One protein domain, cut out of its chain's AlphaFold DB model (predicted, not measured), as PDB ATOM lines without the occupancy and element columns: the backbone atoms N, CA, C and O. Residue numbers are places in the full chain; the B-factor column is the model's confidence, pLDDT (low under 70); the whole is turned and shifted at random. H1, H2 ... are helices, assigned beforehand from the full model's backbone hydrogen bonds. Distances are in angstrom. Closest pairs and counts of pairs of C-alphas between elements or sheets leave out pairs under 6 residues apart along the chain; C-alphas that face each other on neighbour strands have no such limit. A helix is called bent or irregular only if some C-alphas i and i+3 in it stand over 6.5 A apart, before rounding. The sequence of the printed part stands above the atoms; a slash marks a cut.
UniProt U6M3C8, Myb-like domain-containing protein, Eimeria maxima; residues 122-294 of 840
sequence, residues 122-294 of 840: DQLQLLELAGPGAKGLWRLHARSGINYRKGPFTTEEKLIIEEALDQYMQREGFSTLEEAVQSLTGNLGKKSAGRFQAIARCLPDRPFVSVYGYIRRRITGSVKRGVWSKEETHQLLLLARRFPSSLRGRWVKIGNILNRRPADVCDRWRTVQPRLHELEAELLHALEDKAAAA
ATOM      1  N   ASP A 122     268.840 471.677 414.903       57.62
ATOM      2  CA  ASP A 122     268.569 472.611 413.808       57.62
ATOM      3  C   ASP A 122     268.922 472.037 412.430       57.62
ATOM      4  O   ASP A 122     268.183 472.228 411.469       57.62
ATOM      5  N   GLN A 123     270.035 471.308 412.302       61.19
ATOM      6  CA  GLN A 123     270.449 470.681 411.041       61.19
ATOM      7  C   GLN A 123     269.571 469.471 410.687       61.19
ATOM      8  O   GLN A 123     269.248 469.284 409.512       61.19
ATOM      9  N   LEU A 124     269.141 468.685 411.684       66.94
ATOM     10  CA  LEU A 124     268.136 467.633 411.491       66.94
ATOM     11  C   LEU A 124     266.784 468.234 411.091       66.94
ATOM     12  O   LEU A 124     266.229 467.825 410.073       66.94
ATOM     13  N   GLN A 125     266.308 469.261 411.802       68.25
ATOM     14  CA  GLN A 125     265.093 469.985 411.428       68.25
ATOM     15  C   GLN A 125     265.205 470.599 410.030       68.25
ATOM     16  O   GLN A 125     264.257 470.490 409.260       68.25
ATOM     17  N   LEU A 126     266.347 471.180 409.642       60.22
ATOM     18  CA  LEU A 126     266.568 471.665 408.274       60.22
ATOM     19  C   LEU A 126     266.473 470.528 407.245       60.22
ATOM     20  O   LEU A 126     265.868 470.716 406.192       60.22
ATOM     21  N   LEU A 127     267.050 469.356 407.519       59.41
ATOM     22  CA  LEU A 127     266.988 468.202 406.617       59.41
ATOM     23  C   LEU A 127     265.572 467.610 406.508       59.41
ATOM     24  O   LEU A 127     265.177 467.199 405.416       59.41
ATOM     25  N   GLU A 128     264.788 467.616 407.587       65.00
ATOM     26  CA  GLU A 128     263.381 467.199 407.572       65.00
ATOM     27  C   GLU A 128     262.476 468.238 406.883       65.00
ATOM     28  O   GLU A 128     261.695 467.888 405.992       65.00
ATOM     29  N   LEU A 129     262.642 469.529 407.201       61.69
ATOM     30  CA  LEU A 129     261.949 470.660 406.566       61.69
ATOM     31  C   LEU A 129     262.287 470.809 405.079       61.69
ATOM     32  O   LEU A 129     261.477 471.343 404.317       61.69
ATOM     33  N   ALA A 130     263.453 470.329 404.635       54.66
ATOM     34  CA  ALA A 130     263.805 470.300 403.218       54.66
ATOM     35  C   ALA A 130     262.845 469.424 402.400       54.66
ATOM     36  O   ALA A 130     262.697 469.633 401.194       54.66
ATOM     37  N   GLY A 131     262.184 468.455 403.039       51.12
ATOM     38  CA  GLY A 131     261.312 467.494 402.385       51.12
ATOM     39  C   GLY A 131     262.047 466.562 401.406       51.12
ATOM     40  O   GLY A 131     263.219 466.754 401.065       51.12
ATOM     41  N   PRO A 132     261.364 465.522 400.900       50.00
ATOM     42  CA  PRO A 132     261.966 464.541 400.003       50.00
ATOM     43  C   PRO A 132     262.126 465.101 398.577       50.00
ATOM     44  O   PRO A 132     261.370 464.769 397.663       50.00
ATOM     45  N   GLY A 133     263.131 465.952 398.359       55.72
ATOM     46  CA  GLY A 133     263.504 466.396 397.018       55.72
ATOM     47  C   GLY A 133     264.582 467.476 396.976       55.72
ATOM     48  O   GLY A 133     264.539 468.455 397.712       55.72
ATOM     49  N   ALA A 134     265.502 467.364 396.011       55.47
ATOM     50  CA  ALA A 134     266.618 468.302 395.835       55.47
ATOM     51  C   ALA A 134     266.194 469.787 395.786       55.47
ATOM     52  O   ALA A 134     266.926 470.650 396.259       55.47
ATOM     53  N   LYS A 135     265.000 470.097 395.252       61.34
ATOM     54  CA  LYS A 135     264.460 471.469 395.182       61.34
ATOM     55  C   LYS A 135     264.214 472.111 396.556       61.34
ATOM     56  O   LYS A 135     264.199 473.337 396.627       61.34
ATOM     57  N   GLY A 136     263.997 471.324 397.608       64.06
ATOM     58  CA  GLY A 136     263.770 471.829 398.961       64.06
ATOM     59  C   GLY A 136     265.059 472.254 399.659       64.06
ATOM     60  O   GLY A 136     265.124 473.382 400.144       64.06
ATOM     61  N   LEU A 137     266.126 471.441 399.575       62.75
ATOM     62  CA  LEU A 137     267.464 471.837 400.047       62.75
ATOM     63  C   LEU A 137     267.915 473.161 399.409       62.75
ATOM     64  O   LEU A 137     268.284 474.086 400.123       62.75
ATOM     65  N   TRP A 138     267.791 473.310 398.082       63.78
ATOM     66  CA  TRP A 138     268.133 474.570 397.398       63.78
ATOM     67  C   TRP A 138     267.351 475.792 397.915       63.78
ATOM     68  O   TRP A 138     267.898 476.892 397.943       63.78
ATOM     69  N   ARG A 139     266.091 475.619 398.344       67.75
ATOM     70  CA  ARG A 139     265.277 476.704 398.924       67.75
ATOM     71  C   ARG A 139     265.660 477.025 400.366       67.75
ATOM     72  O   ARG A 139     265.600 478.190 400.745       67.75
ATOM     73  N   LEU A 140     266.069 476.027 401.148       62.56
ATOM     74  CA  LEU A 140     266.622 476.251 402.482       62.56
ATOM     75  C   LEU A 140     267.986 476.933 402.422       62.56
ATOM     76  O   LEU A 140     268.188 477.880 403.164       62.56
ATOM     77  N   HIS A 141     268.869 476.557 401.491       66.38
ATOM     78  CA  HIS A 141     270.155 477.241 401.297       66.38
ATOM     79  C   HIS A 141     269.981 478.743 401.018       66.38
ATOM     80  O   HIS A 141     270.673 479.568 401.605       66.38
ATOM     81  N   ALA A 142     269.007 479.114 400.178       66.19
ATOM     82  CA  ALA A 142     268.685 480.518 399.906       66.19
ATOM     83  C   ALA A 142     268.111 481.277 401.123       66.19
ATOM     84  O   ALA A 142     268.112 482.504 401.121       66.19
ATOM     85  N   ARG A 143     267.609 480.566 402.144       71.88
ATOM     86  CA  ARG A 143     267.077 481.142 403.391       71.88
ATOM     87  C   ARG A 143     268.073 481.120 404.553       71.88
ATOM     88  O   ARG A 143     267.994 481.995 405.400       71.88
ATOM     89  N   SER A 144     268.972 480.137 404.609       73.06
ATOM     90  CA  SER A 144     269.878 479.925 405.743       73.06
ATOM     91  C   SER A 144     271.150 480.770 405.694       73.06
ATOM     92  O   SER A 144     271.876 480.816 406.680       73.06
ATOM     93  N   GLY A 145     271.471 481.391 404.553       82.62
ATOM     94  CA  GLY A 145     272.697 482.183 404.380       82.62
ATOM     95  C   GLY A 145     273.998 481.364 404.359       82.62
ATOM     96  O   GLY A 145     275.071 481.935 404.180       82.62
ATOM     97  N   ILE A 146     273.923 480.034 404.500       81.00
ATOM     98  CA  ILE A 146     275.094 479.150 404.509       81.00
ATOM     99  C   ILE A 146     275.697 479.095 403.098       81.00
ATOM    100  O   ILE A 146     275.100 478.558 402.157       81.00
ATOM    101  N   ASN A 147     276.904 479.643 402.953       82.94
ATOM    102  CA  ASN A 147     277.632 479.712 401.689       82.94
ATOM    103  C   ASN A 147     278.372 478.403 401.382       82.94
ATOM    104  O   ASN A 147     279.582 478.299 401.555       82.94
ATOM    105  N   TYR A 148     277.647 477.412 400.865       89.06
ATOM    106  CA  TYR A 148     278.250 476.167 400.383       89.06
ATOM    107  C   TYR A 148     279.188 476.380 399.186       89.06
ATOM    108  O   TYR A 148     278.874 477.119 398.242       89.06
ATOM    109  N   ARG A 149     280.295 475.631 399.163       91.44
ATOM    110  CA  ARG A 149     281.278 475.622 398.077       91.44
ATOM    111  C   ARG A 149     280.681 475.000 396.808       91.44
ATOM    112  O   ARG A 149     280.352 473.812 396.741       91.44
ATOM    113  N   LYS A 150     280.544 475.823 395.767       90.38
ATOM    114  CA  LYS A 150     280.074 475.435 394.423       90.38
ATOM    115  C   LYS A 150     281.266 475.096 393.516       90.38
ATOM    116  O   LYS A 150     282.393 475.468 393.816       90.38
ATOM    117  N   GLY A 151     281.006 474.417 392.398       92.44
ATOM    118  CA  GLY A 151     282.037 474.028 391.422       92.44
ATOM    119  C   GLY A 151     282.559 472.593 391.606       92.44
ATOM    120  O   GLY A 151     281.998 471.852 392.421       92.44
ATOM    121  N   PRO A 152     283.589 472.185 390.840       93.38
ATOM    122  CA  PRO A 152     284.154 470.833 390.877       93.38
ATOM    123  C   PRO A 152     284.723 470.478 392.257       93.38
ATOM    124  O   PRO A 152     285.044 471.361 393.051       93.38
ATOM    125  N   PHE A 153     284.836 469.178 392.541       95.19
ATOM    126  CA  PHE A 153     285.420 468.666 393.786       95.19
ATOM    127  C   PHE A 153     286.958 468.719 393.735       95.19
ATOM    128  O   PHE A 153     287.553 468.307 392.728       95.19
ATOM    129  N   THR A 154     287.598 469.205 394.804       95.44
ATOM    130  CA  THR A 154     289.067 469.217 394.943       95.44
ATOM    131  C   THR A 154     289.614 467.804 395.121       95.44
ATOM    132  O   THR A 154     288.866 466.869 395.386       95.44
ATOM    133  N   THR A 155     290.921 467.621 394.940       95.62
ATOM    134  CA  THR A 155     291.609 466.345 395.202       95.62
ATOM    135  C   THR A 155     291.412 465.872 396.642       95.62
ATOM    136  O   THR A 155     291.058 464.720 396.845       95.62
ATOM    137  N   GLU A 156     291.525 466.771 397.617       96.06
ATOM    138  CA  GLU A 156     291.271 466.495 399.039       96.06
ATOM    139  C   GLU A 156     289.827 466.030 399.279       96.06
ATOM    140  O   GLU A 156     289.601 464.968 399.847       96.06
ATOM    141  N   GLU A 157     288.832 466.768 398.771       96.06
ATOM    142  CA  GLU A 157     287.418 466.399 398.919       96.06
ATOM    143  C   GLU A 157     287.091 465.054 398.251       96.06
ATOM    144  O   GLU A 157     286.199 464.336 398.699       96.06
ATOM    145  N   LYS A 158     287.791 464.710 397.164       96.00
ATOM    146  CA  LYS A 158     287.660 463.415 396.490       96.00
ATOM    147  C   LYS A 158     288.194 462.281 397.367       96.00
ATOM    148  O   LYS A 158     287.474 461.302 397.536       96.00
ATOM    149  N   LEU A 159     289.387 462.451 397.943       96.00
ATOM    150  CA  LEU A 159     290.012 461.483 398.851       96.00
ATOM    151  C   LEU A 159     289.160 461.259 400.106       96.00
ATOM    152  O   LEU A 159     288.875 460.117 400.435       96.00
ATOM    153  N   ILE A 160     288.650 462.328 400.728       96.38
ATOM    154  CA  ILE A 160     287.760 462.239 401.902       96.38
ATOM    155  C   ILE A 160     286.487 461.431 401.590       96.38
ATOM    156  O   ILE A 160     286.023 460.653 402.419       96.38
ATOM    157  N   ILE A 161     285.906 461.588 400.392       96.38
ATOM    158  CA  ILE A 161     284.735 460.794 399.979       96.38
ATOM    159  C   ILE A 161     285.108 459.332 399.701       96.38
ATOM    160  O   ILE A 161     284.306 458.446 399.986       96.38
ATOM    161  N   GLU A 162     286.275 459.087 399.106       95.50
ATOM    162  CA  GLU A 162     286.783 457.742 398.812       95.50
ATOM    163  C   GLU A 162     287.053 456.980 400.126       95.50
ATOM    164  O   GLU A 162     286.449 455.934 400.346       95.50
ATOM    165  N   GLU A 163     287.771 457.582 401.077       96.44
ATOM    166  CA  GLU A 163     288.010 457.017 402.412       96.44
ATOM    167  C   GLU A 163     286.706 456.774 403.198       96.44
ATOM    168  O   GLU A 163     286.496 455.699 403.760       96.44
ATOM    169  N   ALA A 164     285.774 457.737 403.205       96.19
ATOM    170  CA  ALA A 164     284.484 457.576 403.880       96.19
ATOM    171  C   ALA A 164     283.618 456.455 403.267       96.19
ATOM    172  O   ALA A 164     282.782 455.863 403.958       96.19
ATOM    173  N   LEU A 165     283.804 456.148 401.978       95.69
ATOM    174  CA  LEU A 165     283.167 455.006 401.326       95.69
ATOM    175  C   LEU A 165     283.851 453.684 401.670       95.69
ATOM    176  O   LEU A 165     283.135 452.711 401.896       95.69
ATOM    177  N   ASP A 166     285.178 453.651 401.773       96.06
ATOM    178  CA  ASP A 166     285.919 452.459 402.198       96.06
ATOM    179  C   ASP A 166     285.583 452.096 403.654       96.06
ATOM    180  O   ASP A 166     285.279 450.940 403.960       96.06
ATOM    181  N   GLN A 167     285.488 453.091 404.545       95.94
ATOM    182  CA  GLN A 167     284.990 452.895 405.912       95.94
ATOM    183  C   GLN A 167     283.542 452.369 405.931       95.94
ATOM    184  O   GLN A 167     283.199 451.510 406.746       95.94
ATOM    185  N   TYR A 168     282.665 452.853 405.041       95.25
ATOM    186  CA  TYR A 168     281.291 452.346 404.922       95.25
ATOM    187  C   TYR A 168     281.244 450.910 404.364       95.25
ATOM    188  O   TYR A 168     280.470 450.090 404.862       95.25
ATOM    189  N   MET A 169     282.092 450.588 403.381       95.69
ATOM    190  CA  MET A 169     282.259 449.250 402.805       95.69
ATOM    191  C   MET A 169     282.666 448.240 403.885       95.69
ATOM    192  O   MET A 169     281.998 447.218 404.039       95.69
ATOM    193  N   GLN A 170     283.675 448.575 404.698       96.94
ATOM    194  CA  GLN A 170     284.132 447.761 405.831       96.94
ATOM    195  C   GLN A 170     283.039 447.568 406.897       96.94
ATOM    196  O   GLN A 170     282.809 446.449 407.350       96.94
ATOM    197  N   ARG A 171     282.326 448.638 407.288       95.50
ATOM    198  CA  ARG A 171     281.293 448.593 408.349       95.50
ATOM    199  C   ARG A 171     280.055 447.770 407.988       95.50
ATOM    200  O   ARG A 171     279.401 447.243 408.886       95.50
ATOM    201  N   GLU A 172     279.694 447.706 406.709       94.94
ATOM    202  CA  GLU A 172     278.536 446.938 406.225       94.94
ATOM    203  C   GLU A 172     278.926 445.570 405.631       94.94
ATOM    204  O   GLU A 172     278.039 444.785 405.304       94.94
ATOM    205  N   GLY A 173     280.227 445.263 405.524       95.88
ATOM    206  CA  GLY A 173     280.729 443.976 405.036       95.88
ATOM    207  C   GLY A 173     280.584 443.768 403.524       95.88
ATOM    208  O   GLY A 173     280.378 442.638 403.086       95.88
ATOM    209  N   PHE A 174     280.654 444.836 402.724       96.38
ATOM    210  CA  PHE A 174     280.630 444.722 401.259       96.38
ATOM    211  C   PHE A 174     281.992 444.274 400.722       96.38
ATOM    212  O   PHE A 174     283.028 444.736 401.197       96.38
ATOM    213  N   SER A 175     281.988 443.396 399.715       95.19
ATOM    214  CA  SER A 175     283.221 442.847 399.134       95.19
ATOM    215  C   SER A 175     283.885 443.811 398.150       95.19
ATOM    216  O   SER A 175     285.101 443.784 397.966       95.19
ATOM    217  N   THR A 176     283.086 444.681 397.525       93.94
ATOM    218  CA  THR A 176     283.553 445.666 396.548       93.94
ATOM    219  C   THR A 176     282.953 447.051 396.788       93.94
ATOM    220  O   THR A 176     281.818 447.214 397.247       93.94
ATOM    221  N   LEU A 177     283.700 448.079 396.380       91.81
ATOM    222  CA  LEU A 177     283.254 449.474 396.413       91.81
ATOM    223  C   LEU A 177     282.001 449.708 395.540       91.81
ATOM    224  O   LEU A 177     281.165 450.558 395.860       91.81
ATOM    225  N   GLU A 178     281.836 448.939 394.456       90.06
ATOM    226  CA  GLU A 178     280.641 448.999 393.606       90.06
ATOM    227  C   GLU A 178     279.390 448.499 394.335       90.06
ATOM    228  O   GLU A 178     278.367 449.182 394.284       90.06
ATOM    229  N   GLU A 179     279.466 447.386 395.073       91.31
ATOM    230  CA  GLU A 179     278.362 446.901 395.915       91.31
ATOM    231  C   GLU A 179     277.987 447.922 396.993       91.31
ATOM    232  O   GLU A 179     276.806 448.230 397.177       91.31
ATOM    233  N   ALA A 180     278.984 448.513 397.659       92.62
ATOM    234  CA  ALA A 180     278.769 449.552 398.661       92.62
ATOM    235  C   ALA A 180     278.034 450.773 398.067       92.62
ATOM    236  O   ALA A 180     277.040 451.251 398.627       92.62
ATOM    237  N   VAL A 181     278.449 451.247 396.887       91.31
ATOM    238  CA  VAL A 181     277.792 452.369 396.196       91.31
ATOM    239  C   VAL A 181     276.444 451.981 395.586       91.31
ATOM    240  O   VAL A 181     275.530 452.811 395.568       91.31
ATOM    241  N   GLN A 182     276.246 450.741 395.146       89.56
ATOM    242  CA  GLN A 182     274.952 450.237 394.683       89.56
ATOM    243  C   GLN A 182     273.955 450.094 395.846       89.56
ATOM    244  O   GLN A 182     272.787 450.447 395.693       89.56
ATOM    245  N   SER A 183     274.420 449.695 397.031       90.69
ATOM    246  CA  SER A 183     273.663 449.700 398.291       90.69
ATOM    247  C   SER A 183     273.245 451.122 398.706       90.69
ATOM    248  O   SER A 183     272.089 451.361 399.063       90.69
ATOM    249  N   LEU A 184     274.145 452.106 398.571       89.31
ATOM    250  CA  LEU A 184     273.865 453.522 398.859       89.31
ATOM    251  C   LEU A 184     272.939 454.200 397.831       89.31
ATOM    252  O   LEU A 184     272.124 455.047 398.200       89.31
ATOM    253  N   THR A 185     273.080 453.878 396.541       85.12
ATOM    254  CA  THR A 185     272.384 454.564 395.428       85.12
ATOM    255  C   THR A 185     271.196 453.798 394.848       85.12
ATOM    256  O   THR A 185     270.463 454.351 394.018       85.12
ATOM    257  N   GLY A 186     270.986 452.554 395.288       82.00
ATOM    258  CA  GLY A 186     269.817 451.736 394.986       82.00
ATOM    259  C   GLY A 186     268.514 452.362 395.492       82.00
ATOM    260  O   GLY A 186     268.509 453.441 396.085       82.00
ATOM    261  N   ASN A 187     267.385 451.697 395.220       71.50
ATOM    262  CA  ASN A 187     266.038 452.205 395.515       71.50
ATOM    263  C   ASN A 187     265.962 452.849 396.909       71.50
ATOM    264  O   ASN A 187     266.039 452.146 397.917       71.50
ATOM    265  N   LEU A 188     265.811 454.183 396.951       60.00
ATOM    266  CA  LEU A 188     265.915 454.981 398.177       60.00
ATOM    267  C   LEU A 188     264.721 454.744 399.113       60.00
ATOM    268  O   LEU A 188     263.815 455.570 399.237       60.00
ATOM    269  N   GLY A 189     264.737 453.611 399.808       72.38
ATOM    270  CA  GLY A 189     264.012 453.450 401.056       72.38
ATOM    271  C   GLY A 189     264.559 454.431 402.092       72.38
ATOM    272  O   GLY A 189     265.736 454.787 402.067       72.38
ATOM    273  N   LYS A 190     263.721 454.842 403.051       74.00
ATOM    274  CA  LYS A 190     264.091 455.830 404.087       74.00
ATOM    275  C   LYS A 190     265.407 455.499 404.822       74.00
ATOM    276  O   LYS A 190     266.086 456.408 405.281       74.00
ATOM    277  N   LYS A 191     265.780 454.214 404.890       76.75
ATOM    278  CA  LYS A 191     267.007 453.709 405.528       76.75
ATOM    279  C   LYS A 191     268.309 454.079 404.790       76.75
ATOM    280  O   LYS A 191     269.305 454.321 405.461       76.75
ATOM    281  N   SER A 192     268.336 454.160 403.452       77.19
ATOM    282  CA  SER A 192     269.586 454.478 402.725       77.19
ATOM    283  C   SER A 192     269.936 455.969 402.755       77.19
ATOM    284  O   SER A 192     271.111 456.326 402.702       77.19
ATOM    285  N   ALA A 193     268.942 456.847 402.936       78.88
ATOM    286  CA  ALA A 193     269.167 458.285 403.072       78.88
ATOM    287  C   ALA A 193     270.072 458.630 404.272       78.88
ATOM    288  O   ALA A 193     270.992 459.431 404.119       78.88
ATOM    289  N   GLY A 194     269.864 457.987 405.430       84.56
ATOM    290  CA  GLY A 194     270.704 458.183 406.621       84.56
ATOM    291  C   GLY A 194     272.146 457.695 406.434       84.56
ATOM    292  O   GLY A 194     273.086 458.357 406.860       84.56
ATOM    293  N   ARG A 195     272.344 456.589 405.703       88.06
ATOM    294  CA  ARG A 195     273.685 456.083 405.351       88.06
ATOM    295  C   ARG A 195     274.453 457.076 404.480       88.06
ATOM    296  O   ARG A 195     275.619 457.349 404.732       88.06
ATOM    297  N   PHE A 196     273.776 457.677 403.501       89.44
ATOM    298  CA  PHE A 196     274.389 458.714 402.673       89.44
ATOM    299  C   PHE A 196     274.685 460.002 403.462       89.44
ATOM    300  O   PHE A 196     275.663 460.692 403.179       89.44
ATOM    301  N   GLN A 197     273.862 460.338 404.463       90.38
ATOM    302  CA  GLN A 197     274.106 461.497 405.327       90.38
ATOM    303  C   GLN A 197     275.426 461.375 406.096       90.38
ATOM    304  O   GLN A 197     276.125 462.377 406.187       90.38
ATOM    305  N   ALA A 198     275.805 460.178 406.562       91.06
ATOM    306  CA  ALA A 198     277.092 459.954 407.226       91.06
ATOM    307  C   ALA A 198     278.283 460.350 406.329       91.06
ATOM    308  O   ALA A 198     279.085 461.190 406.714       91.06
ATOM    309  N   ILE A 199     278.330 459.858 405.086       94.62
ATOM    310  CA  ILE A 199     279.395 460.203 404.120       94.62
ATOM    311  C   ILE A 199     279.370 461.700 403.761       94.62
ATOM    312  O   ILE A 199     280.406 462.327 403.563       94.62
ATOM    313  N   ALA A 200     278.182 462.309 403.691       93.88
ATOM    314  CA  ALA A 200     278.055 463.738 403.417       93.88
ATOM    315  C   ALA A 200     278.518 464.635 404.586       93.88
ATOM    316  O   ALA A 200     278.909 465.772 404.329       93.88
ATOM    317  N   ARG A 201     278.507 464.150 405.841       92.12
ATOM    318  CA  ARG A 201     279.022 464.896 407.011       92.12
ATOM    319  C   ARG A 201     280.526 465.142 406.932       92.12
ATOM    320  O   ARG A 201     280.976 466.166 407.429       92.12
ATOM    321  N   CYS A 202     281.277 464.270 406.256       95.31
ATOM    322  CA  CYS A 202     282.716 464.430 406.044       95.31
ATOM    323  C   CYS A 202     283.071 465.685 405.218       95.31
ATOM    324  O   CYS A 202     284.215 466.121 405.247       95.31
ATOM    325  N   LEU A 203     282.108 466.285 404.498       95.94
ATOM    326  CA  LEU A 203     282.289 467.518 403.722       95.94
ATOM    327  C   LEU A 203     281.196 468.560 404.040       95.94
ATOM    328  O   LEU A 203     280.325 468.804 403.196       95.94
ATOM    329  N   PRO A 204     281.235 469.219 405.214       93.00
ATOM    330  CA  PRO A 204     280.194 470.163 405.641       93.00
ATOM    331  C   PRO A 204     280.041 471.366 404.693       93.00
ATOM    332  O   PRO A 204     278.929 471.855 404.482       93.00
ATOM    333  N   ASP A 205     281.131 471.792 404.045       92.88
ATOM    334  CA  ASP A 205     281.146 472.896 403.074       92.88
ATOM    335  C   ASP A 205     280.452 472.558 401.744       92.88
ATOM    336  O   ASP A 205     280.183 473.447 400.926       92.88
ATOM    337  N   ARG A 206     280.162 471.277 401.482       94.88
ATOM    338  CA  ARG A 206     279.506 470.809 400.256       94.88
ATOM    339  C   ARG A 206     278.052 470.438 400.551       94.88
ATOM    340  O   ARG A 206     277.765 469.732 401.511       94.88
ATOM    341  N   PRO A 207     277.088 470.847 399.707       91.75
ATOM    342  CA  PRO A 207     275.703 470.495 399.958       91.75
ATOM    343  C   PRO A 207     275.517 469.002 399.661       91.75
ATOM    344  O   PRO A 207     275.996 468.512 398.635       91.75
ATOM    345  N   PHE A 208     274.761 468.297 400.508       90.19
ATOM    346  CA  PHE A 208     274.454 466.859 400.398       90.19
ATOM    347  C   PHE A 208     274.137 466.404 398.959       90.19
ATOM    348  O   PHE A 208     274.645 465.393 398.478       90.19
ATOM    349  N   VAL A 209     273.336 467.191 398.227       89.62
ATOM    350  CA  VAL A 209     272.936 466.906 396.837       89.62
ATOM    351  C   VAL A 209     274.130 466.897 395.869       89.62
ATOM    352  O   VAL A 209     274.105 466.154 394.889       89.62
ATOM    353  N   SER A 210     275.175 467.687 396.127       92.94
ATOM    354  CA  SER A 210     276.412 467.678 395.337       92.94
ATOM    355  C   SER A 210     277.219 466.408 395.594       92.94
ATOM    356  O   SER A 210     277.621 465.760 394.631       92.94
ATOM    357  N   VAL A 211     277.390 466.010 396.863       94.12
ATOM    358  CA  VAL A 211     278.107 464.776 397.250       94.12
ATOM    359  C   VAL A 211     277.387 463.549 396.678       94.12
ATOM    360  O   VAL A 211     277.992 462.751 395.963       94.12
ATOM    361  N   TYR A 212     276.062 463.465 396.843       92.00
ATOM    362  CA  TYR A 212     275.214 462.445 396.209       92.00
ATOM    363  C   TYR A 212     275.313 462.461 394.685       92.00
ATOM    364  O   TYR A 212     275.481 461.428 394.031       92.00
ATOM    365  N   GLY A 213     275.262 463.658 394.105       91.06
ATOM    366  CA  GLY A 213     275.443 463.866 392.681       91.06
ATOM    367  C   GLY A 213     276.815 463.425 392.178       91.06
ATOM    368  O   GLY A 213     276.896 463.058 391.013       91.06
ATOM    369  N   TYR A 214     277.866 463.464 392.999       93.25
ATOM    370  CA  TYR A 214     279.243 463.088 392.668       93.25
ATOM    371  C   TYR A 214     279.481 461.576 392.795       93.25
ATOM    372  O   TYR A 214     279.852 460.955 391.794       93.25
ATOM    373  N   ILE A 215     279.169 460.967 393.950       92.94
ATOM    374  CA  ILE A 215     279.345 459.518 394.191       92.94
ATOM    375  C   ILE A 215     278.624 458.720 393.096       92.94
ATOM    376  O   ILE A 215     279.217 457.873 392.425       92.94
ATOM    377  N   ARG A 216     277.381 459.112 392.780       88.38
ATOM    378  CA  ARG A 216     276.554 458.488 391.736       88.38
ATOM    379  C   ARG A 216     277.053 458.697 390.291       88.38
ATOM    380  O   ARG A 216     276.399 458.206 389.371       88.38
ATOM    381  N   ARG A 217     278.111 459.478 390.010       89.00
ATOM    382  CA  ARG A 217     278.769 459.492 388.670       89.00
ATOM    383  C   ARG A 217     280.132 458.831 388.681       89.00
ATOM    384  O   ARG A 217     280.476 458.206 387.686       89.00
ATOM    385  N   ARG A 218     280.914 459.000 389.750       85.88
ATOM    386  CA  ARG A 218     282.313 458.567 389.744       85.88
ATOM    387  C   ARG A 218     282.497 457.093 390.111       85.88
ATOM    388  O   ARG A 218     283.467 456.508 389.639       85.88
ATOM    389  N   ILE A 219     281.583 456.488 390.876       79.00
ATOM    390  CA  ILE A 219     281.858 455.205 391.559       79.00
ATOM    391  C   ILE A 219     280.896 454.069 391.147       79.00
ATOM    392  O   ILE A 219     281.119 452.914 391.464       79.00
ATOM    393  N   THR A 220     279.891 454.343 390.307       75.50
ATOM    394  CA  THR A 220     279.255 453.283 389.500       75.50
ATOM    395  C   THR A 220     280.251 452.843 388.416       75.50
ATOM    396  O   THR A 220     280.364 453.524 387.386       75.50
ATOM    397  N   GLY A 221     281.058 451.815 388.698       65.50
ATOM    398  CA  GLY A 221     282.245 451.430 387.919       65.50
ATOM    399  C   GLY A 221     281.931 450.606 386.670       65.50
ATOM    400  O   GLY A 221     282.438 450.934 385.600       65.50
ATOM    401  N   SER A 222     280.965 449.693 386.756       73.31
ATOM    402  CA  SER A 222     280.366 448.893 385.666       73.31
ATOM    403  C   SER A 222     279.773 449.674 384.473       73.31
ATOM    404  O   SER A 222     279.268 449.082 383.519       73.31
ATOM    405  N   VAL A 223     279.820 451.009 384.487       83.81
ATOM    406  CA  VAL A 223     279.261 451.877 383.441       83.81
ATOM    407  C   VAL A 223     280.358 452.319 382.474       83.81
ATOM    408  O   VAL A 223     281.303 452.991 382.888       83.81
ATOM    409  N   LYS A 224     280.195 452.038 381.174       88.00
ATOM    410  CA  LYS A 224     281.129 452.455 380.115       88.00
ATOM    411  C   LYS A 224     281.340 453.974 380.123       88.00
ATOM    412  O   LYS A 224     280.393 454.748 379.954       88.00
ATOM    413  N   ARG A 225     282.597 454.401 380.273       88.31
ATOM    414  CA  ARG A 225     283.038 455.807 380.203       88.31
ATOM    415  C   ARG A 225     283.904 456.020 378.967       88.31
ATOM    416  O   ARG A 225     284.558 455.097 378.502       88.31
ATOM    417  N   GLY A 226     283.922 457.253 378.468       89.56
ATOM    418  CA  GLY A 226     284.697 457.644 377.292       89.56
ATOM    419  C   GLY A 226     283.829 458.010 376.090       89.56
ATOM    420  O   GLY A 226     282.602 458.133 376.199       89.56
ATOM    421  N   VAL A 227     284.501 458.209 374.956       93.56
ATOM    422  CA  VAL A 227     283.914 458.622 373.672       93.56
ATOM    423  C   VAL A 227     282.786 457.668 373.266       93.56
ATOM    424  O   VAL A 227     282.820 456.481 373.581       93.56
ATOM    425  N   TRP A 228     281.758 458.203 372.612       95.88
ATOM    426  CA  TRP A 228     280.663 457.413 372.052       95.88
ATOM    427  C   TRP A 228     281.083 456.817 370.714       95.88
ATOM    428  O   TRP A 228     281.448 457.574 369.811       95.88
ATOM    429  N   SER A 229     280.987 455.497 370.572       95.25
ATOM    430  CA  SER A 229     281.235 454.841 369.287       95.25
ATOM    431  C   SER A 229     280.110 455.142 368.281       95.25
ATOM    432  O   SER A 229     279.027 455.633 368.649       95.25
ATOM    433  N   LYS A 230     280.351 454.868 366.991       92.31
ATOM    434  CA  LYS A 230     279.312 455.003 365.955       92.31
ATOM    435  C   LYS A 230     278.183 454.002 366.222       92.31
ATOM    436  O   LYS A 230     277.018 454.383 366.273       92.31
ATOM    437  N   GLU A 231     278.535 452.765 366.560       93.88
ATOM    438  CA  GLU A 231     277.622 451.661 366.879       93.88
ATOM    439  C   GLU A 231     276.755 451.984 368.104       93.88
ATOM    440  O   GLU A 231     275.539 451.824 368.051       93.88
ATOM    441  N   GLU A 232     277.339 452.505 369.190       95.88
ATOM    442  CA  GLU A 232     276.584 452.951 370.372       95.88
ATOM    443  C   GLU A 232     275.632 454.109 370.046       95.88
ATOM    444  O   GLU A 232     274.538 454.204 370.607       95.88
ATOM    445  N   THR A 233     276.031 454.993 369.127       95.75
ATOM    446  CA  THR A 233     275.183 456.094 368.652       95.75
ATOM    447  C   THR A 233     274.018 455.561 367.805       95.75
ATOM    448  O   THR A 233     272.884 456.004 367.987       95.75
ATOM    449  N   HIS A 234     274.252 454.554 366.959       93.62
ATOM    450  CA  HIS A 234     273.213 453.881 366.171       93.62
ATOM    451  C   HIS A 234     272.251 453.088 367.073       93.62
ATOM    452  O   HIS A 234     271.031 453.197 366.940       93.62
ATOM    453  N   GLN A 235     272.770 452.355 368.064       95.69
ATOM    454  CA  GLN A 235     271.955 451.674 369.075       95.69
ATOM    455  C   GLN A 235     271.113 452.671 369.884       95.69
ATOM    456  O   GLN A 235     269.935 452.415 370.131       95.69
ATOM    457  N   LEU A 236     271.665 453.835 370.247       96.56
ATOM    458  CA  LEU A 236     270.908 454.905 370.898       96.56
ATOM    459  C   LEU A 236     269.743 455.403 370.027       96.56
ATOM    460  O   LEU A 236     268.640 455.557 370.552       96.56
ATOM    461  N   LEU A 237     269.951 455.614 368.721       94.62
ATOM    462  CA  LEU A 237     268.887 455.999 367.781       94.62
ATOM    463  C   LEU A 237     267.774 454.938 367.726       94.62
ATOM    464  O   LEU A 237     266.600 455.262 367.925       94.62
ATOM    465  N   LEU A 238     268.133 453.662 367.550       94.56
ATOM    466  CA  LEU A 238     267.181 452.544 367.506       94.56
ATOM    467  C   LEU A 238     266.383 452.403 368.814       94.56
ATOM    468  O   LEU A 238     265.158 452.259 368.794       94.56
ATOM    469  N   LEU A 239     267.050 452.494 369.968       96.44
ATOM    470  CA  LEU A 239     266.394 452.416 371.274       96.44
ATOM    471  C   LEU A 239     265.512 453.643 371.549       96.44
ATOM    472  O   LEU A 239     264.427 453.500 372.111       96.44
ATOM    473  N   ALA A 240     265.923 454.842 371.135       95.69
ATOM    474  CA  ALA A 240     265.127 456.057 371.298       95.69
ATOM    475  C   ALA A 240     263.889 456.097 370.384       95.69
ATOM    476  O   ALA A 240     262.866 456.641 370.802       95.69
ATOM    477  N   ARG A 241     263.953 455.479 369.193       93.94
ATOM    478  CA  ARG A 241     262.783 455.184 368.344       93.94
ATOM    479  C   ARG A 241     261.857 454.155 369.017       93.94
ATOM    480  O   ARG A 241     260.648 454.360 369.063       93.94
ATOM    481  N   ARG A 242     262.412 453.086 369.607       96.81
ATOM    482  CA  ARG A 242     261.650 452.018 370.296       96.81
ATOM    483  C   ARG A 242     260.959 452.474 371.591       96.81
ATOM    484  O   ARG A 242     259.903 451.944 371.929       96.81
ATOM    485  N   PHE A 243     261.539 453.416 372.340       96.38
ATOM    486  CA  PHE A 243     260.978 453.911 373.603       96.38
ATOM    487  C   PHE A 243     260.344 455.308 373.450       96.38
ATOM    488  O   PHE A 243     261.073 456.310 373.400       96.38
ATOM    489  N   PRO A 244     258.998 455.419 373.463       92.50
ATOM    490  CA  PRO A 244     258.314 456.681 373.200       92.50
ATOM    491  C   PRO A 244     258.690 457.766 374.214       92.50
ATOM    492  O   PRO A 244     258.987 457.497 375.383       92.50
ATOM    493  N   SER A 245     258.660 459.024 373.772       91.88
ATOM    494  CA  SER A 245     258.996 460.204 374.583       91.88
ATOM    495  C   SER A 245     258.108 460.375 375.822       91.88
ATOM    496  O   SER A 245     258.565 460.925 376.823       91.88
ATOM    497  N   SER A 246     256.884 459.843 375.792       92.38
ATOM    498  CA  SER A 246     255.943 459.801 376.919       92.38
ATOM    499  C   SER A 246     256.365 458.861 378.059       92.38
ATOM    500  O   SER A 246     255.864 458.989 379.179       92.38
ATOM    501  N   LEU A 247     257.291 457.922 377.826       93.62
ATOM    502  CA  LEU A 247     257.684 456.935 378.829       93.62
ATOM    503  C   LEU A 247     258.584 457.556 379.911       93.62
ATOM    504  O   LEU A 247     259.790 457.759 379.724       93.62
ATOM    505  N   ARG A 248     258.008 457.800 381.096       92.62
ATOM    506  CA  ARG A 248     258.752 458.271 382.274       92.62
ATOM    507  C   ARG A 248     259.930 457.336 382.565       92.62
ATOM    508  O   ARG A 248     259.755 456.140 382.775       92.62
ATOM    509  N   GLY A 249     261.135 457.901 382.608       92.56
ATOM    510  CA  GLY A 249     262.358 457.142 382.871       92.56
ATOM    511  C   GLY A 249     262.936 456.398 381.662       92.56
ATOM    512  O   GLY A 249     263.803 455.553 381.871       92.56
ATOM    513  N   ARG A 250     262.537 456.713 380.413       96.12
ATOM    514  CA  ARG A 250     263.102 456.071 379.205       96.12
ATOM    515  C   ARG A 250     264.633 456.030 379.185       96.12
ATOM    516  O   ARG A 250     265.203 454.989 378.890       96.12
ATOM    517  N   TRP A 251     265.299 457.106 379.611       96.38
ATOM    518  CA  TRP A 251     266.765 457.179 379.677       96.38
ATOM    519  C   TRP A 251     267.398 456.203 380.667       96.38
ATOM    520  O   TRP A 251     268.536 455.799 380.466       96.38
ATOM    521  N   VAL A 252     266.671 455.801 381.715       94.00
ATOM    522  CA  VAL A 252     267.131 454.759 382.642       94.00
ATOM    523  C   VAL A 252     267.102 453.404 381.942       94.00
ATOM    524  O   VAL A 252     268.095 452.693 381.963       94.00
ATOM    525  N   LYS A 253     266.012 453.086 381.230       96.06
ATOM    526  CA  LYS A 253     265.919 451.845 380.443       96.06
ATOM    527  C   LYS A 253     266.971 451.787 379.330       96.06
ATOM    528  O   LYS A 253     267.649 450.779 379.203       96.06
ATOM    529  N   ILE A 254     267.137 452.868 378.564       96.81
ATOM    530  CA  ILE A 254     268.130 452.946 377.480       96.81
ATOM    531  C   ILE A 254     269.558 452.868 378.040       96.81
ATOM    532  O   ILE A 254     270.369 452.118 377.510       96.81
ATOM    533  N   GLY A 255     269.859 453.580 379.132       94.75
ATOM    534  CA  GLY A 255     271.168 453.521 379.788       94.75
ATOM    535  C   GLY A 255     271.531 452.126 380.292       94.75
ATOM    536  O   GLY A 255     272.640 451.663 380.039       94.75
ATOM    537  N   ASN A 256     270.572 451.422 380.899       93.88
ATOM    538  CA  ASN A 256     270.756 450.037 381.332       93.88
ATOM    539  C   ASN A 256     271.001 449.070 380.156       93.88
ATOM    540  O   ASN A 256     271.699 448.085 380.338       93.88
ATOM    541  N   ILE A 257     270.449 449.328 378.963       95.81
ATOM    542  CA  ILE A 257     270.697 448.495 377.767       95.81
ATOM    543  C   ILE A 257     272.071 448.804 377.151       95.81
ATOM    544  O   ILE A 257     272.770 447.896 376.719       95.81
ATOM    545  N   LEU A 258     272.473 450.078 377.122       95.88
ATOM    546  CA  LEU A 258     273.763 450.516 376.568       95.88
ATOM    547  C   LEU A 258     274.944 450.358 377.548       95.88
ATOM    548  O   LEU A 258     276.070 450.708 377.198       95.88
ATOM    549  N   ASN A 259     274.699 449.913 378.787       94.44
ATOM    550  CA  ASN A 259     275.645 449.976 379.911       94.44
ATOM    551  C   ASN A 259     276.304 451.367 380.063       94.44
ATOM    552  O   ASN A 259     277.481 451.496 380.401       94.44
ATOM    553  N   ARG A 260     275.522 452.429 379.813       94.88
ATOM    554  CA  ARG A 260     275.923 453.843 379.912       94.88
ATOM    555  C   ARG A 260     274.989 454.613 380.837       94.88
ATOM    556  O   ARG A 260     273.816 454.287 381.008       94.88
ATOM    557  N   ARG A 261     275.500 455.674 381.461       92.44
ATOM    558  CA  ARG A 261     274.763 456.383 382.512       92.44
ATOM    559  C   ARG A 261     273.534 457.107 381.938       92.44
ATOM    560  O   ARG A 261     273.670 457.824 380.950       92.44
ATOM    561  N   PRO A 262     272.351 457.050 382.582       93.31
ATOM    562  CA  PRO A 262     271.132 457.672 382.047       93.31
ATOM    563  C   PRO A 262     271.204 459.189 381.781       93.31
ATOM    564  O   PRO A 262     270.435 459.705 380.972       93.31
ATOM    565  N   ALA A 263     272.094 459.910 382.473       92.00
ATOM    566  CA  ALA A 263     272.381 461.321 382.207       92.00
ATOM    567  C   ALA A 263     273.135 461.470 380.877       92.00
ATOM    568  O   ALA A 263     272.636 462.109 379.961       92.00
ATOM    569  N   ASP A 264     274.262 460.776 380.745       94.25
ATOM    570  CA  ASP A 264     275.150 460.793 379.584       94.25
ATOM    571  C   ASP A 264     274.415 460.346 378.304       94.25
ATOM    572  O   ASP A 264     274.597 460.936 377.243       94.25
ATOM    573  N   VAL A 265     273.510 459.362 378.414       96.25
ATOM    574  CA  VAL A 265     272.586 458.947 377.340       96.25
ATOM    575  C   VAL A 265     271.626 460.075 376.941       96.25
ATOM    576  O   VAL A 265     271.424 460.331 375.754       96.25
ATOM    577  N   CYS A 266     271.034 460.774 377.914       95.25
ATOM    578  CA  CYS A 266     270.142 461.905 377.652       95.25
ATOM    579  C   CYS A 266     270.894 463.092 377.023       95.25
ATOM    580  O   CYS A 266     270.348 463.763 376.145       95.25
ATOM    581  N   ASP A 267     272.130 463.350 377.451       93.75
ATOM    582  CA  ASP A 267     272.968 464.431 376.930       93.75
ATOM    583  C   ASP A 267     273.515 464.110 375.533       93.75
ATOM    584  O   ASP A 267     273.475 464.974 374.652       93.75
ATOM    585  N   ARG A 268     273.895 462.854 375.260       94.81
ATOM    586  CA  ARG A 268     274.188 462.391 373.894       94.81
ATOM    587  C   ARG A 268     272.961 462.497 372.997       94.81
ATOM    588  O   ARG A 268     273.076 463.004 371.890       94.81
ATOM    589  N   TRP A 269     271.775 462.111 373.469       95.06
ATOM    590  CA  TRP A 269     270.556 462.293 372.683       95.06
ATOM    591  C   TRP A 269     270.308 463.769 372.338       95.06
ATOM    592  O   TRP A 269     269.969 464.075 371.203       95.06
ATOM    593  N   ARG A 270     270.540 464.710 373.262       90.50
ATOM    594  CA  ARG A 270     270.401 466.156 372.987       90.50
ATOM    595  C   ARG A 270     271.362 466.684 371.914       90.50
ATOM    596  O   ARG A 270     271.047 467.709 371.307       90.50
ATOM    597  N   THR A 271     272.512 466.035 371.707       88.75
ATOM    598  CA  THR A 271     273.474 466.383 370.642       88.75
ATOM    599  C   THR A 271     273.214 465.639 369.332       88.75
ATOM    600  O   THR A 271     273.494 466.190 368.275       88.75
ATOM    601  N   VAL A 272     272.639 464.435 369.402       90.88
ATOM    602  CA  VAL A 272     272.296 463.568 368.260       90.88
ATOM    603  C   VAL A 272     270.954 463.938 367.618       90.88
ATOM    604  O   VAL A 272     270.861 463.993 366.400       90.88
ATOM    605  N   GLN A 273     269.931 464.254 368.417       91.44
ATOM    606  CA  GLN A 273     268.568 464.562 367.961       91.44
ATOM    607  C   GLN A 273     268.480 465.629 366.848       91.44
ATOM    608  O   GLN A 273     267.667 465.437 365.949       91.44
ATOM    609  N   PRO A 274     269.259 466.732 366.853       83.38
ATOM    610  CA  PRO A 274     269.188 467.728 365.780       83.38
ATOM    611  C   PRO A 274     269.772 467.230 364.445       83.38
ATOM    612  O   PRO A 274     269.398 467.728 363.392       83.38
ATOM    613  N   ARG A 275     270.655 466.223 364.493       85.94
ATOM    614  CA  ARG A 275     271.292 465.565 363.338       85.94
ATOM    615  C   ARG A 275     270.664 464.211 363.016       85.94
ATOM    616  O   ARG A 275     271.282 463.367 362.378       85.94
ATOM    617  N   LEU A 276     269.451 463.966 363.508       89.88
ATOM    618  CA  LEU A 276     268.811 462.659 363.417       89.88
ATOM    619  C   LEU A 276     268.611 462.226 361.957       89.88
ATOM    620  O   LEU A 276     268.879 461.076 361.650       89.88
ATOM    621  N   HIS A 277     268.259 463.143 361.052       85.06
ATOM    622  CA  HIS A 277     268.151 462.841 359.620       85.06
ATOM    623  C   HIS A 277     269.506 462.534 358.958       85.06
ATOM    624  O   HIS A 277     269.593 461.587 358.184       85.06
ATOM    625  N   GLU A 278     270.564 463.283 359.295       88.06
ATOM    626  CA  GLU A 278     271.930 463.052 358.790       88.06
ATOM    627  C   GLU A 278     272.434 461.666 359.220       88.06
ATOM    628  O   GLU A 278     272.827 460.852 358.391       88.06
ATOM    629  N   LEU A 279     272.331 461.358 360.517       86.81
ATOM    630  CA  LEU A 279     272.777 460.087 361.090       86.81
ATOM    631  C   LEU A 279     271.916 458.893 360.651       86.81
ATOM    632  O   LEU A 279     272.387 457.760 360.660       86.81
ATOM    633  N   GLU A 280     270.655 459.118 360.281       86.19
ATOM    634  CA  GLU A 280     269.800 458.082 359.698       86.19
ATOM    635  C   GLU A 280     270.159 457.803 358.232       86.19
ATOM    636  O   GLU A 280     270.135 456.640 357.834       86.19
ATOM    637  N   ALA A 281     270.574 458.816 357.462       86.50
ATOM    638  CA  ALA A 281     271.144 458.624 356.127       86.50
ATOM    639  C   ALA A 281     272.518 457.926 356.187       86.50
ATOM    640  O   ALA A 281     272.732 456.951 355.470       86.50
ATOM    641  N   GLU A 282     273.407 458.337 357.102       88.12
ATOM    642  CA  GLU A 282     274.677 457.634 357.371       88.12
ATOM    643  C   GLU A 282     274.444 456.162 357.756       88.12
ATOM    644  O   GLU A 282     275.189 455.283 357.328       88.12
ATOM    645  N   LEU A 283     273.406 455.872 358.549       85.38
ATOM    646  CA  LEU A 283     273.061 454.508 358.952       85.38
ATOM    647  C   LEU A 283     272.515 453.682 357.780       85.38
ATOM    648  O   LEU A 283     272.850 452.503 357.692       85.38
ATOM    649  N   LEU A 284     271.705 454.271 356.892       84.69
ATOM    650  CA  LEU A 284     271.219 453.597 355.682       84.69
ATOM    651  C   LEU A 284     272.371 453.260 354.731       84.69
ATOM    652  O   LEU A 284     272.529 452.089 354.392       84.69
ATOM    653  N   HIS A 285     273.236 454.225 354.408       86.56
ATOM    654  CA  HIS A 285     274.420 453.967 353.585       86.56
ATOM    655  C   HIS A 285     275.351 452.932 354.229       86.56
ATOM    656  O   HIS A 285     275.750 451.981 353.572       86.56
ATOM    657  N   ALA A 286     275.587 452.991 355.543       85.00
ATOM    658  CA  ALA A 286     276.382 451.974 356.234       85.00
ATOM    659  C   ALA A 286     275.741 450.565 356.253       85.00
ATOM    660  O   ALA A 286     276.431 449.590 356.562       85.00
ATOM    661  N   LEU A 287     274.438 450.428 355.976       84.44
ATOM    662  CA  LEU A 287     273.779 449.134 355.757       84.44
ATOM    663  C   LEU A 287     273.884 448.685 354.294       84.44
ATOM    664  O   LEU A 287     274.105 447.499 354.058       84.44
ATOM    665  N   GLU A 288     273.772 449.610 353.340       89.94
ATOM    666  CA  GLU A 288     274.009 449.367 351.910       89.94
ATOM    667  C   GLU A 288     275.458 448.916 351.671       89.94
ATOM    668  O   GLU A 288     275.677 447.849 351.101       89.94
ATOM    669  N   ASP A 289     276.433 449.641 352.225       86.75
ATOM    670  CA  ASP A 289     277.861 449.311 352.192       86.75
ATOM    671  C   ASP A 289     278.138 447.946 352.828       86.75
ATOM    672  O   ASP A 289     278.908 447.157 352.293       86.75
ATOM    673  N   LYS A 290     277.487 447.615 353.954       86.31
ATOM    674  CA  LYS A 290     277.641 446.296 354.593       86.31
ATOM    675  C   LYS A 290     276.997 445.169 353.794       86.31
ATOM    676  O   LYS A 290     277.533 444.065 353.796       86.31
ATOM    677  N   ALA A 291     275.881 445.419 353.113       88.25
ATOM    678  CA  ALA A 291     275.268 444.445 352.217       88.25
ATOM    679  C   ALA A 291     276.135 444.223 350.964       88.25
ATOM    680  O   ALA A 291     276.365 443.078 350.574       88.25
ATOM    681  N   ALA A 292     276.683 445.297 350.390       87.88
ATOM    682  CA  ALA A 292     277.624 445.244 349.276       87.88
ATOM    683  C   ALA A 292     278.940 444.552 349.672       87.88
ATOM    684  O   ALA A 292     279.406 443.673 348.953       87.88
ATOM    685  N   ALA A 293     279.497 444.870 350.843       83.62
ATOM    686  CA  ALA A 293     280.691 444.226 351.381       83.62
ATOM    687  C   ALA A 293     280.452 442.744 351.705       83.62
ATOM    688  O   ALA A 293     281.312 441.925 351.410       83.62
ATOM    689  N   ALA A 294     279.283 442.360 352.232       84.19
ATOM    690  CA  ALA A 294     278.936 440.950 352.424       84.19
ATOM    691  C   ALA A 294     278.820 440.195 351.084       84.19
ATOM    692  O   ALA A 294     279.279 439.057 350.978       84.19
TER     693      ALA A 294
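This is residues 122 to 294 of the 840 residues of the protein "Myb-like domain-containing protein" of Eimeria maxima (UniProt U6M3C8). Two helical lobes follow one another along the longest axis, joined by the long link of residues 219 to 229: H3, H4, H5 and H6 cluster in one, H7, H8 and H9a in the other. The H1-H2 hairpin sits beside the first lobe with little contact, and beyond the second lobe H9b turns away, its residues 284 to 294 sticking out. The 173 printed residues include nine named helices, H1 to H9 in order, and no named strand: all helix. The whole is loose, with a radius of gyration of the C-alphas of 20.5 A, spanning 69 by 39 by 30 A.

H1, residues 122 to 129, begins at C-alpha 122 (268.569, 472.611, 413.808). H2 is 134 to 144, H3 155 to 172 (25.9 A long), H4 177 to 185, H5 190 to 201, H6 208 to 218, H7 230 to 242 and H8 250 to 258. H9, 262 to 294, was assigned as one helix by its hydrogen bonds but is bent, with C-alphas 274 and 277 7.9 A apart. Arm H9a, 262 to 274, is irregular, with C-alphas 271 and 274 6.6 A apart; arm H9b, 277 to 294, ends at C-alpha 294 (278.936, 440.950, 352.424).

The closest C-alphas of H2 and H6, Ala 134 and Val 209, are 6.5 A apart: close but not clearly touching. H3 touches H4 with residues 165 to 169 alone, about perpendicular at 88 degrees; the closest C-alphas, Met 169 and Ala 180, are 5.4 A apart. H7 and H8 form a hairpin, closest at C-alphas Leu 239 and Ile 254, 6.5 A. H9a and H9b are about perpendicular at 86 degrees. Every O i to N i+4 pair is within hydrogen-bond range except in H5 (5 of 8), H6 (6 of 7) and H9a (8 of 9).

C-alphas Asp 122 and Ala 292, the two farthest apart, are 70.7 A apart. The printed part has no cut. The link H6 to H7 is long. Residues 122 to 142, 188 and 221 have pLDDT under 70.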